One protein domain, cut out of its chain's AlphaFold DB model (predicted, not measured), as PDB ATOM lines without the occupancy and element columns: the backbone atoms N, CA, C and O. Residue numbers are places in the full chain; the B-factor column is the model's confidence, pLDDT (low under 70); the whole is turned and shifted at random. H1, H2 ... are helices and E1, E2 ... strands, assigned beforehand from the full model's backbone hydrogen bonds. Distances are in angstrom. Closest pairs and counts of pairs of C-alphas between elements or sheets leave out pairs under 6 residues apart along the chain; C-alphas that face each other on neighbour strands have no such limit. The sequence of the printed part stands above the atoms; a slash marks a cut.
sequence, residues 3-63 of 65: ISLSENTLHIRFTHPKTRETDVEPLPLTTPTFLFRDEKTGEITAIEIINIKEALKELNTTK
ATOM      1  N   ILE A   3     138.693 109.642 176.049       96.25
ATOM      2  CA  ILE A   3     137.934 110.311 174.990       96.25
ATOM      3  C   ILE A   3     136.544 109.681 174.948       96.25
ATOM      4  O   ILE A   3     136.427 108.456 174.956       96.25
ATOM      5  N   SER A   4     135.506 110.509 174.886       96.00
ATOM      6  CA  SER A   4     134.121 110.071 174.718       96.00
ATOM      7  C   SER A   4     133.394 110.959 173.715       96.00
ATOM      8  O   SER A   4     133.556 112.179 173.730       96.00
ATOM      9  N   LEU A   5     132.569 110.339 172.873       95.12
ATOM     10  CA  LEU A   5     131.689 111.014 171.925       95.12
ATOM     11  C   LEU A   5     130.253 110.558 172.194       95.12
ATOM     12  O   LEU A   5     129.958 109.371 172.064       95.12
ATOM     13  N   SER A   6     129.380 111.490 172.567       93.31
ATOM     14  CA  SER A   6     127.966 111.225 172.851       93.31
ATOM     15  C   SER A   6     127.121 112.377 172.337       93.31
ATOM     16  O   SER A   6     127.475 113.520 172.580       93.31
ATOM     17  N   GLU A   7     126.026 112.087 171.631       88.69
ATOM     18  CA  GLU A   7     125.035 113.092 171.200       88.69
ATOM     19  C   GLU A   7     125.643 114.373 170.596       88.69
ATOM     20  O   GLU A   7     125.212 115.485 170.877       88.69
ATOM     21  N   ASN A   8     126.658 114.212 169.736       91.56
ATOM     22  CA  ASN A   8     127.389 115.308 169.080       91.56
ATOM     23  C   ASN A   8     128.297 116.152 170.002       91.56
ATOM     24  O   ASN A   8     128.873 117.141 169.551       91.56
ATOM     25  N   THR A   9     128.487 115.733 171.248       94.06
ATOM     26  CA  THR A   9     129.438 116.306 172.201       94.06
ATOM     27  C   THR A   9     130.698 115.449 172.260       94.06
ATOM     28  O   THR A   9     130.654 114.264 172.608       94.06
ATOM     29  N   LEU A  10     131.834 116.046 171.899       95.75
ATOM     30  CA  LEU A  10     133.155 115.456 172.087       95.75
ATOM     31  C   LEU A  10     133.716 115.939 173.421       95.75
ATOM     32  O   LEU A  10     133.908 117.134 173.616       95.75
ATOM     33  N   HIS A  11     134.048 115.001 174.297       95.25
ATOM     34  CA  HIS A  11     134.723 115.288 175.553       95.25
ATOM     35  C   HIS A  11     136.067 114.554 175.587       95.25
ATOM     36  O   HIS A  11     136.141 113.332 175.414       95.25
ATOM     37  N   ILE A  12     137.144 115.316 175.778       95.75
ATOM     38  CA  ILE A  12     138.511 114.807 175.890       95.75
ATOM     39  C   ILE A  12     139.036 115.183 177.268       95.75
ATOM     40  O   ILE A  12     139.138 116.359 177.604       95.75
ATOM     41  N   ARG A  13     139.435 114.175 178.043       95.62
ATOM     42  CA  ARG A  13     140.058 114.348 179.353       95.62
ATOM     43  C   ARG A  13     141.545 114.045 179.269       95.62
ATOM     44  O   ARG A  13     141.945 112.896 179.046       95.62
ATOM     45  N   PHE A  14     142.361 115.068 179.489       94.94
ATOM     46  CA  PHE A  14     143.818 114.972 179.501       94.94
ATOM     47  C   PHE A  14     144.296 114.317 180.799       94.94
ATOM     48  O   PHE A  14     145.041 113.333 180.766       94.94
ATOM     49  N   THR A  15     143.772 114.796 181.932       94.62
ATOM     50  CA  THR A  15     144.085 114.314 183.282       94.62
ATOM     51  C   THR A  15     142.860 114.381 184.203       94.62
ATOM     52  O   THR A  15     141.846 115.004 183.883       94.62
ATOM     53  N   HIS A  16     142.920 113.683 185.336       92.50
ATOM     54  CA  HIS A  16     141.883 113.766 186.362       92.50
ATOM     55  C   HIS A  16     142.178 114.958 187.286       92.50
ATOM     56  O   HIS A  16     143.335 115.108 187.692       92.50
ATOM     57  N   PRO A  17     141.185 115.803 187.617       91.88
ATOM     58  CA  PRO A  17     141.386 116.897 188.554       91.88
ATOM     59  C   PRO A  17     141.742 116.334 189.934       91.88
ATOM     60  O   PRO A  17     141.323 115.239 190.315       91.88
ATOM     61  N   LYS A  18     142.539 117.083 190.693       90.88
ATOM     62  CA  LYS A  18     142.848 116.769 192.096       90.88
ATOM     63  C   LYS A  18     141.734 117.252 193.027       90.88
ATOM     64  O   LYS A  18     141.646 116.793 194.163       90.88
ATOM     65  N   THR A  19     140.930 118.202 192.561       91.50
ATOM     66  CA  THR A  19     139.830 118.860 193.264       91.50
ATOM     67  C   THR A  19     138.638 119.048 192.316       91.50
ATOM     68  O   THR A  19     138.408 118.203 191.452       91.50
ATOM     69  N   ARG A  20     137.826 120.097 192.492       89.62
ATOM     70  CA  ARG A  20     136.732 120.407 191.565       89.62
ATOM     71  C   ARG A  20     137.265 121.116 190.328       89.62
ATOM     72  O   ARG A  20     138.293 121.790 190.374       89.62
ATOM     73  N   GLU A  21     136.530 120.968 189.239       87.44
ATOM     74  CA  GLU A  21     136.740 121.760 188.037       87.44
ATOM     75  C   GLU A  21     135.920 123.050 188.180       87.44
ATOM     76  O   GLU A  21     134.701 123.002 188.355       87.44
ATOM     77  N   THR A  22     136.594 124.196 188.180       67.50
ATOM     78  CA  THR A  22     135.982 125.534 188.191       67.50
ATOM     79  C   THR A  22     136.638 126.364 187.097       67.50
ATOM     80  O   THR A  22     137.779 126.098 186.736       67.50
ATOM     81  N   ASP A  23     135.914 127.352 186.576       61.28
ATOM     82  CA  ASP A  23     136.270 128.131 185.382       61.28
ATOM     83  C   ASP A  23     136.196 127.327 184.086       61.28
ATOM     84  O   ASP A  23     137.187 126.878 183.512       61.28
ATOM     85  N   VAL A  24     134.956 127.192 183.616       68.12
ATOM     86  CA  VAL A  24     134.671 126.819 182.240       68.12
ATOM     87  C   VAL A  24     135.010 128.024 181.360       68.12
ATOM     88  O   VAL A  24     134.184 128.918 181.181       68.12
ATOM     89  N   GLU A  25     136.242 128.085 180.859       76.38
ATOM     90  CA  GLU A  25     136.652 129.143 179.933       76.38
ATOM     91  C   GLU A  25     136.106 128.808 178.535       76.38
ATOM     92  O   GLU A  25     136.476 127.764 177.974       76.38
ATOM     93  N   PRO A  26     135.208 129.634 177.963       85.94
ATOM     94  CA  PRO A  26     134.773 129.435 176.596       85.94
ATOM     95  C   PRO A  26     135.926 129.771 175.646       85.94
ATOM     96  O   PRO A  26     136.543 130.831 175.747       85.94
ATOM     97  N   LEU A  27     136.206 128.881 174.695       88.19
ATOM     98  CA  LEU A  27     137.127 129.203 173.603       88.19
ATOM     99  C   LEU A  27     136.499 130.245 172.659       88.19
ATOM    100  O   LEU A  27     135.273 130.345 172.605       88.19
ATOM    101  N   PRO A  28     137.307 131.006 171.888       88.44
ATOM    102  CA  PRO A  28     136.827 132.032 170.955       88.44
ATOM    103  C   PRO A  28     136.228 131.410 169.681       88.44
ATOM    104  O   PRO A  28     136.652 131.687 168.561       88.44
ATOM    105  N   LEU A  29     135.256 130.525 169.870       89.56
ATOM    106  CA  LEU A  29     134.461 129.864 168.848       89.56
ATOM    107  C   LEU A  29     133.004 130.284 169.038       89.56
ATOM    108  O   LEU A  29     132.541 130.498 170.159       89.56
ATOM    109  N   THR A  30     132.272 130.390 167.935       91.50
ATOM    110  CA  THR A  30     130.810 130.515 167.999       91.50
ATOM    111  C   THR A  30     130.207 129.188 168.462       91.50
ATOM    112  O   THR A  30     129.216 129.166 169.193       91.50
ATOM    113  N   THR A  31     130.837 128.076 168.082       93.88
ATOM    114  CA  THR A  31     130.492 126.739 168.556       93.88
ATOM    115  C   THR A  31     130.856 126.573 170.043       93.88
ATOM    116  O   THR A  31     132.031 126.745 170.390       93.88
ATOM    117  N   PRO A  32     129.907 126.186 170.929       93.69
ATOM    118  CA  PRO A  32     130.162 126.066 172.363       93.69
ATOM    119  C   PRO A  32     131.296 125.087 172.656       93.69
ATOM    120  O   PRO A  32     131.194 123.880 172.419       93.69
ATOM    121  N   THR A  33     132.391 125.642 173.159       94.25
ATOM    122  CA  THR A  33     133.614 124.906 173.441       94.25
ATOM    123  C   THR A  33     134.188 125.379 174.759       94.25
ATOM    124  O   THR A  33     134.369 126.576 174.965       94.25
ATOM    125  N   PHE A  34     134.486 124.429 175.631       93.25
ATOM    126  CA  PHE A  34     134.704 124.654 177.047       93.25
ATOM    127  C   PHE A  34     136.004 123.996 177.496       93.25
ATOM    128  O   PHE A  34     136.185 122.792 177.306       93.25
ATOM    129  N   LEU A  35     136.902 124.772 178.102       93.88
ATOM    130  CA  LEU A  35     138.074 124.242 178.797       93.88
ATOM    131  C   LEU A  35     137.785 124.101 180.287       93.88
ATOM    132  O   LEU A  35     137.268 125.021 180.911       93.88
ATOM    133  N   PHE A  36     138.173 122.963 180.856       93.75
ATOM    134  CA  PHE A  36     138.063 122.685 182.284       93.75
ATOM    135  C   PHE A  36     139.446 122.769 182.924       93.75
ATOM    136  O   PHE A  36     140.417 122.222 182.386       93.75
ATOM    137  N   ARG A  37     139.527 123.427 184.085       93.69
ATOM    138  CA  ARG A  37     140.727 123.471 184.926       93.69
ATOM    139  C   ARG A  37     140.447 122.951 186.320       93.69
ATOM    140  O   ARG A  37     139.388 123.208 186.884       93.69
ATOM    141  N   ASP A  38     141.435 122.274 186.892       93.62
ATOM    142  CA  ASP A  38     141.450 122.000 188.324       93.62
ATOM    143  C   ASP A  38     141.580 123.316 189.102       93.62
ATOM    144  O   ASP A  38     142.514 124.084 188.872       93.62
ATOM    145  N   GLU A  39     140.670 123.562 190.044       90.81
ATOM    146  CA  GLU A  39     140.636 124.800 190.835       90.81
ATOM    147  C   GLU A  39     141.939 125.047 191.606       90.81
ATOM    148  O   GLU A  39     142.396 126.181 191.746       90.81
ATOM    149  N   LYS A  40     142.543 123.983 192.141       92.06
ATOM    150  CA  LYS A  40     143.694 124.088 193.035       92.06
ATOM    151  C   LYS A  40     145.007 124.243 192.276       92.06
ATOM    152  O   LYS A  40     145.895 124.944 192.756       92.06
ATOM    153  N   THR A  41     145.175 123.539 191.160       92.19
ATOM    154  CA  THR A  41     146.433 123.544 190.396       92.19
ATOM    155  C   THR A  41     146.411 124.490 189.203       92.19
ATOM    156  O   THR A  41     147.479 124.850 188.712       92.19
ATOM    157  N   GLY A  42     145.230 124.885 188.720       89.75
ATOM    158  CA  GLY A  42     145.067 125.644 187.478       89.75
ATOM    159  C   GLY A  42     145.405 124.845 186.211       89.75
ATOM    160  O   GLY A  42     145.438 125.412 185.112       89.75
ATOM    161  N   GLU A  43     145.676 123.543 186.346       93.06
ATOM    162  CA  GLU A  43     145.992 122.651 185.231       93.06
ATOM    163  C   GLU A  43     144.744 122.402 184.386       93.06
ATOM    164  O   GLU A  43     143.666 122.152 184.922       93.06
ATOM    165  N   ILE A  44     144.898 122.423 183.059       93.31
ATOM    166  CA  ILE A  44     143.826 122.046 182.134       93.31
ATOM    167  C   ILE A  44     143.608 120.535 182.234       93.31
ATOM    168  O   ILE A  44     144.518 119.739 181.990       93.31
ATOM    169  N   THR A  45     142.389 120.138 182.570       95.56
ATOM    170  CA  THR A  45     142.022 118.744 182.841       95.56
ATOM    171  C   THR A  45     141.216 118.135 181.703       95.56
ATOM    172  O   THR A  45     141.403 116.953 181.394       95.56
ATOM    173  N   ALA A  46     140.371 118.926 181.037       95.25
ATOM    174  CA  ALA A  46     139.528 118.470 179.939       95.25
ATOM    175  C   ALA A  46     139.135 119.593 178.965       95.25
ATOM    176  O   ALA A  46     139.254 120.779 179.270       95.25
ATOM    177  N   ILE A  47     138.645 119.188 177.794       94.88
ATOM    178  CA  ILE A  47     137.935 120.033 176.831       94.88
ATOM    179  C   ILE A  47     136.616 119.358 176.445       94.88
ATOM    180  O   ILE A  47     136.577 118.146 176.210       94.88
ATOM    181  N   GLU A  48     135.551 120.144 176.355       95.12
ATOM    182  CA  GLU A  48     134.254 119.730 175.824       95.12
ATOM    183  C   GLU A  48     133.895 120.586 174.611       95.12
ATOM    184  O   GLU A  48     134.000 121.810 174.648       95.12
ATOM    185  N   ILE A  49     133.494 119.931 173.524       95.50
ATOM    186  CA  ILE A  49     133.101 120.564 172.267       95.50
ATOM    187  C   ILE A  49     131.695 120.086 171.932       95.50
ATOM    188  O   ILE A  49     131.497 118.908 171.615       95.50
ATOM    189  N   ILE A  50     130.728 120.997 171.956       94.75
ATOM    190  CA  ILE A  50     129.368 120.723 171.496       94.75
ATOM    191  C   ILE A  50     129.346 120.949 169.989       94.75
ATOM    192  O   ILE A  50     129.608 122.050 169.534       94.75
ATOM    193  N   ASN A  51     129.004 119.930 169.205       94.88
ATOM    194  CA  ASN A  51     129.015 119.959 167.741       94.88
ATOM    195  C   ASN A  51     130.412 120.061 167.109       94.88
ATOM    196  O   ASN A  51     130.782 121.052 166.478       94.88
ATOM    197  N   ILE A  52     131.162 118.957 167.193       92.19
ATOM    198  CA  ILE A  52     132.524 118.844 166.645       92.19
ATOM    199  C   ILE A  52     132.636 119.257 165.167       92.19
ATOM    200  O   ILE A  52     133.654 119.813 164.762       92.19
ATOM    201  N   LYS A  53     131.609 119.002 164.346       92.25
ATOM    202  CA  LYS A  53     131.655 119.320 162.911       92.25
ATOM    203  C   LYS A  53     131.687 120.827 162.665       92.25
ATOM    204  O   LYS A  53     132.486 121.274 161.843       92.25
ATOM    205  N   GLU A  54     130.862 121.595 163.374       94.69
ATOM    206  CA  GLU A  54     130.854 123.059 163.253       94.69
ATOM    207  C   GLU A  54     132.108 123.671 163.886       94.69
ATOM    208  O   GLU A  54     132.751 124.502 163.247       94.69
ATOM    209  N   ALA A  55     132.562 123.168 165.040       93.31
ATOM    210  CA  ALA A  55     133.823 123.615 165.639       93.31
ATOM    211  C   ALA A  55     135.013 123.435 164.677       93.31
ATOM    212  O   ALA A  55     135.819 124.345 164.489       93.31
ATOM    213  N   LEU A  56     135.117 122.277 164.013       91.69
ATOM    214  CA  LEU A  56     136.166 122.026 163.020       91.69
ATOM    215  C   LEU A  56     136.037 122.930 161.791       91.69
ATOM    216  O   LEU A  56     137.050 123.339 161.225       91.69
ATOM    217  N   LYS A  57     134.814 123.243 161.359       93.75
ATOM    218  CA  LYS A  57     134.570 124.180 160.259       93.75
ATOM    219  C   LYS A  57     135.048 125.586 160.627       93.75
ATOM    220  O   LYS A  57     135.809 126.160 159.853       93.75
ATOM    221  N   GLU A  58     134.692 126.085 161.810       93.62
ATOM    222  CA  GLU A  58     135.155 127.381 162.326       93.62
ATOM    223  C   GLU A  58     136.686 127.444 162.379       93.62
ATOM    224  O   GLU A  58     137.290 128.346 161.797       93.62
ATOM    225  N   LEU A  59     137.326 126.427 162.964       89.94
ATOM    226  CA  LEU A  59     138.786 126.334 163.073       89.94
ATOM    227  C   LEU A  59     139.514 126.240 161.725       89.94
ATOM    228  O   LEU A  59     140.694 126.571 161.636       89.94
ATOM    229  N   ASN A  60     138.856 125.742 160.679       88.62
ATOM    230  CA  ASN A  60     139.430 125.715 159.335       88.62
ATOM    231  C   ASN A  60     139.221 127.041 158.595       88.62
ATOM    232  O   ASN A  60     140.045 127.395 157.761       88.62
ATOM    233  N   THR A  61     138.163 127.791 158.915       77.75
ATOM    234  CA  THR A  61     137.936 129.138 158.363       77.75
ATOM    235  C   THR A  61     138.807 130.212 159.017       77.75
ATOM    236  O   THR A  61     139.182 131.176 158.353       77.75
ATOM    237  N   THR A  62     139.193 130.038 160.284       61.50
ATOM    238  CA  THR A  62     140.108 130.954 160.986       61.50
ATOM    239  C   THR A  62     141.570 130.817 160.548       61.50
ATOM    240  O   THR A  62     142.366 131.695 160.847       61.50
ATOM    241  N   LYS A  63     141.938 129.774 159.789       59.38
ATOM    242  CA  LYS A  63     143.300 129.555 159.255       59.38
ATOM    243  C   LYS A  63     143.624 130.372 157.995       59.38
ATOM    244  O   LYS A  63     144.439 129.944 157.182       59.38
TER     245      LYS A  63
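What this domain is: This is residues 3 to 63 of the 65 residues of an uncharacterized protein of Candidatus Aenigmarchaeota archaeon (UniProt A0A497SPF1). Picture one twisted slab of five antiparallel strands, with a single short helix, H1, placed off one end of the strands, where its residues 52 to 56 only graze the sheet. The slab is a hairpin of E1 and E2 set beside the meander E3, E4 and E5, with E5 next to E2; the long axis runs from the link before E3, at Thr 19, to the last residue of H1, Thr 61. The printed part has 61 residues with five named strands and then one named helix, in the order E1 E2 E3 E4 E5 H1, and its class is mixed, helices and strands. Across the sheet the order is E1, E2, E5, E4, E3. The whole is only just compact, close to loose, with a radius of gyration of the C-alphas of 12.3 A, and it is elongated, spanning 35 by 23 by 15 A.

How they stand to each other: Start with E1, residues 3 to 6, an edge strand that forms a hairpin with E2, residues 9 to 13; look there for N 4 and O 11, 2.9 A apart and within hydrogen-bond range. E2 has E5, residues 44 to 50, as its other neighbour, antiparallel at 171 degrees, with N 10 and O 49 at 2.9 A. E3, residues 21 to 26, is the other edge strand and is apart from E2. It forms a hairpin with E4, residues 33 to 38, at 151 degrees, where N 35 and O 25 are 3.0 A apart. E4 and E5 form the next hairpin, with N 34 and O 48 at 2.8 A. E3, E4 and E5 make a meander, each strand the antiparallel neighbour of the one before; E2 to E5 make a Greek key, a meander whose last strand is also the antiparallel neighbour of the strand before it, E2. H1, residues 52 to 61, only grazes the sheet; its closest C-alphas to E2 are those of Leu 10 and Ile 52, 6.4 A apart. Every O i to N i+4 pair in H1 is within hydrogen-bond range.

Where its parts are: Find C-alpha 3 at (137.934, 110.311, 174.990), where E1 begins its 10.2 A. E2 covers 13.0 A, E3 13.9 A and E4 17.1 A. E5 begins at C-alpha 44, (143.826, 122.046, 182.134), and runs 18.0 A. H1 runs 14.3 A to C-alpha 61 at (137.936, 129.138, 158.363).

The domain as a whole: The C-alphas farthest apart are those of Thr 19 and Thr 61, 36.4 A. The printed part has no cut, and no link is long. The mean pLDDT of the printed part is 89.9; look for values under 70 at residues 22 to 24 and 62 to 63.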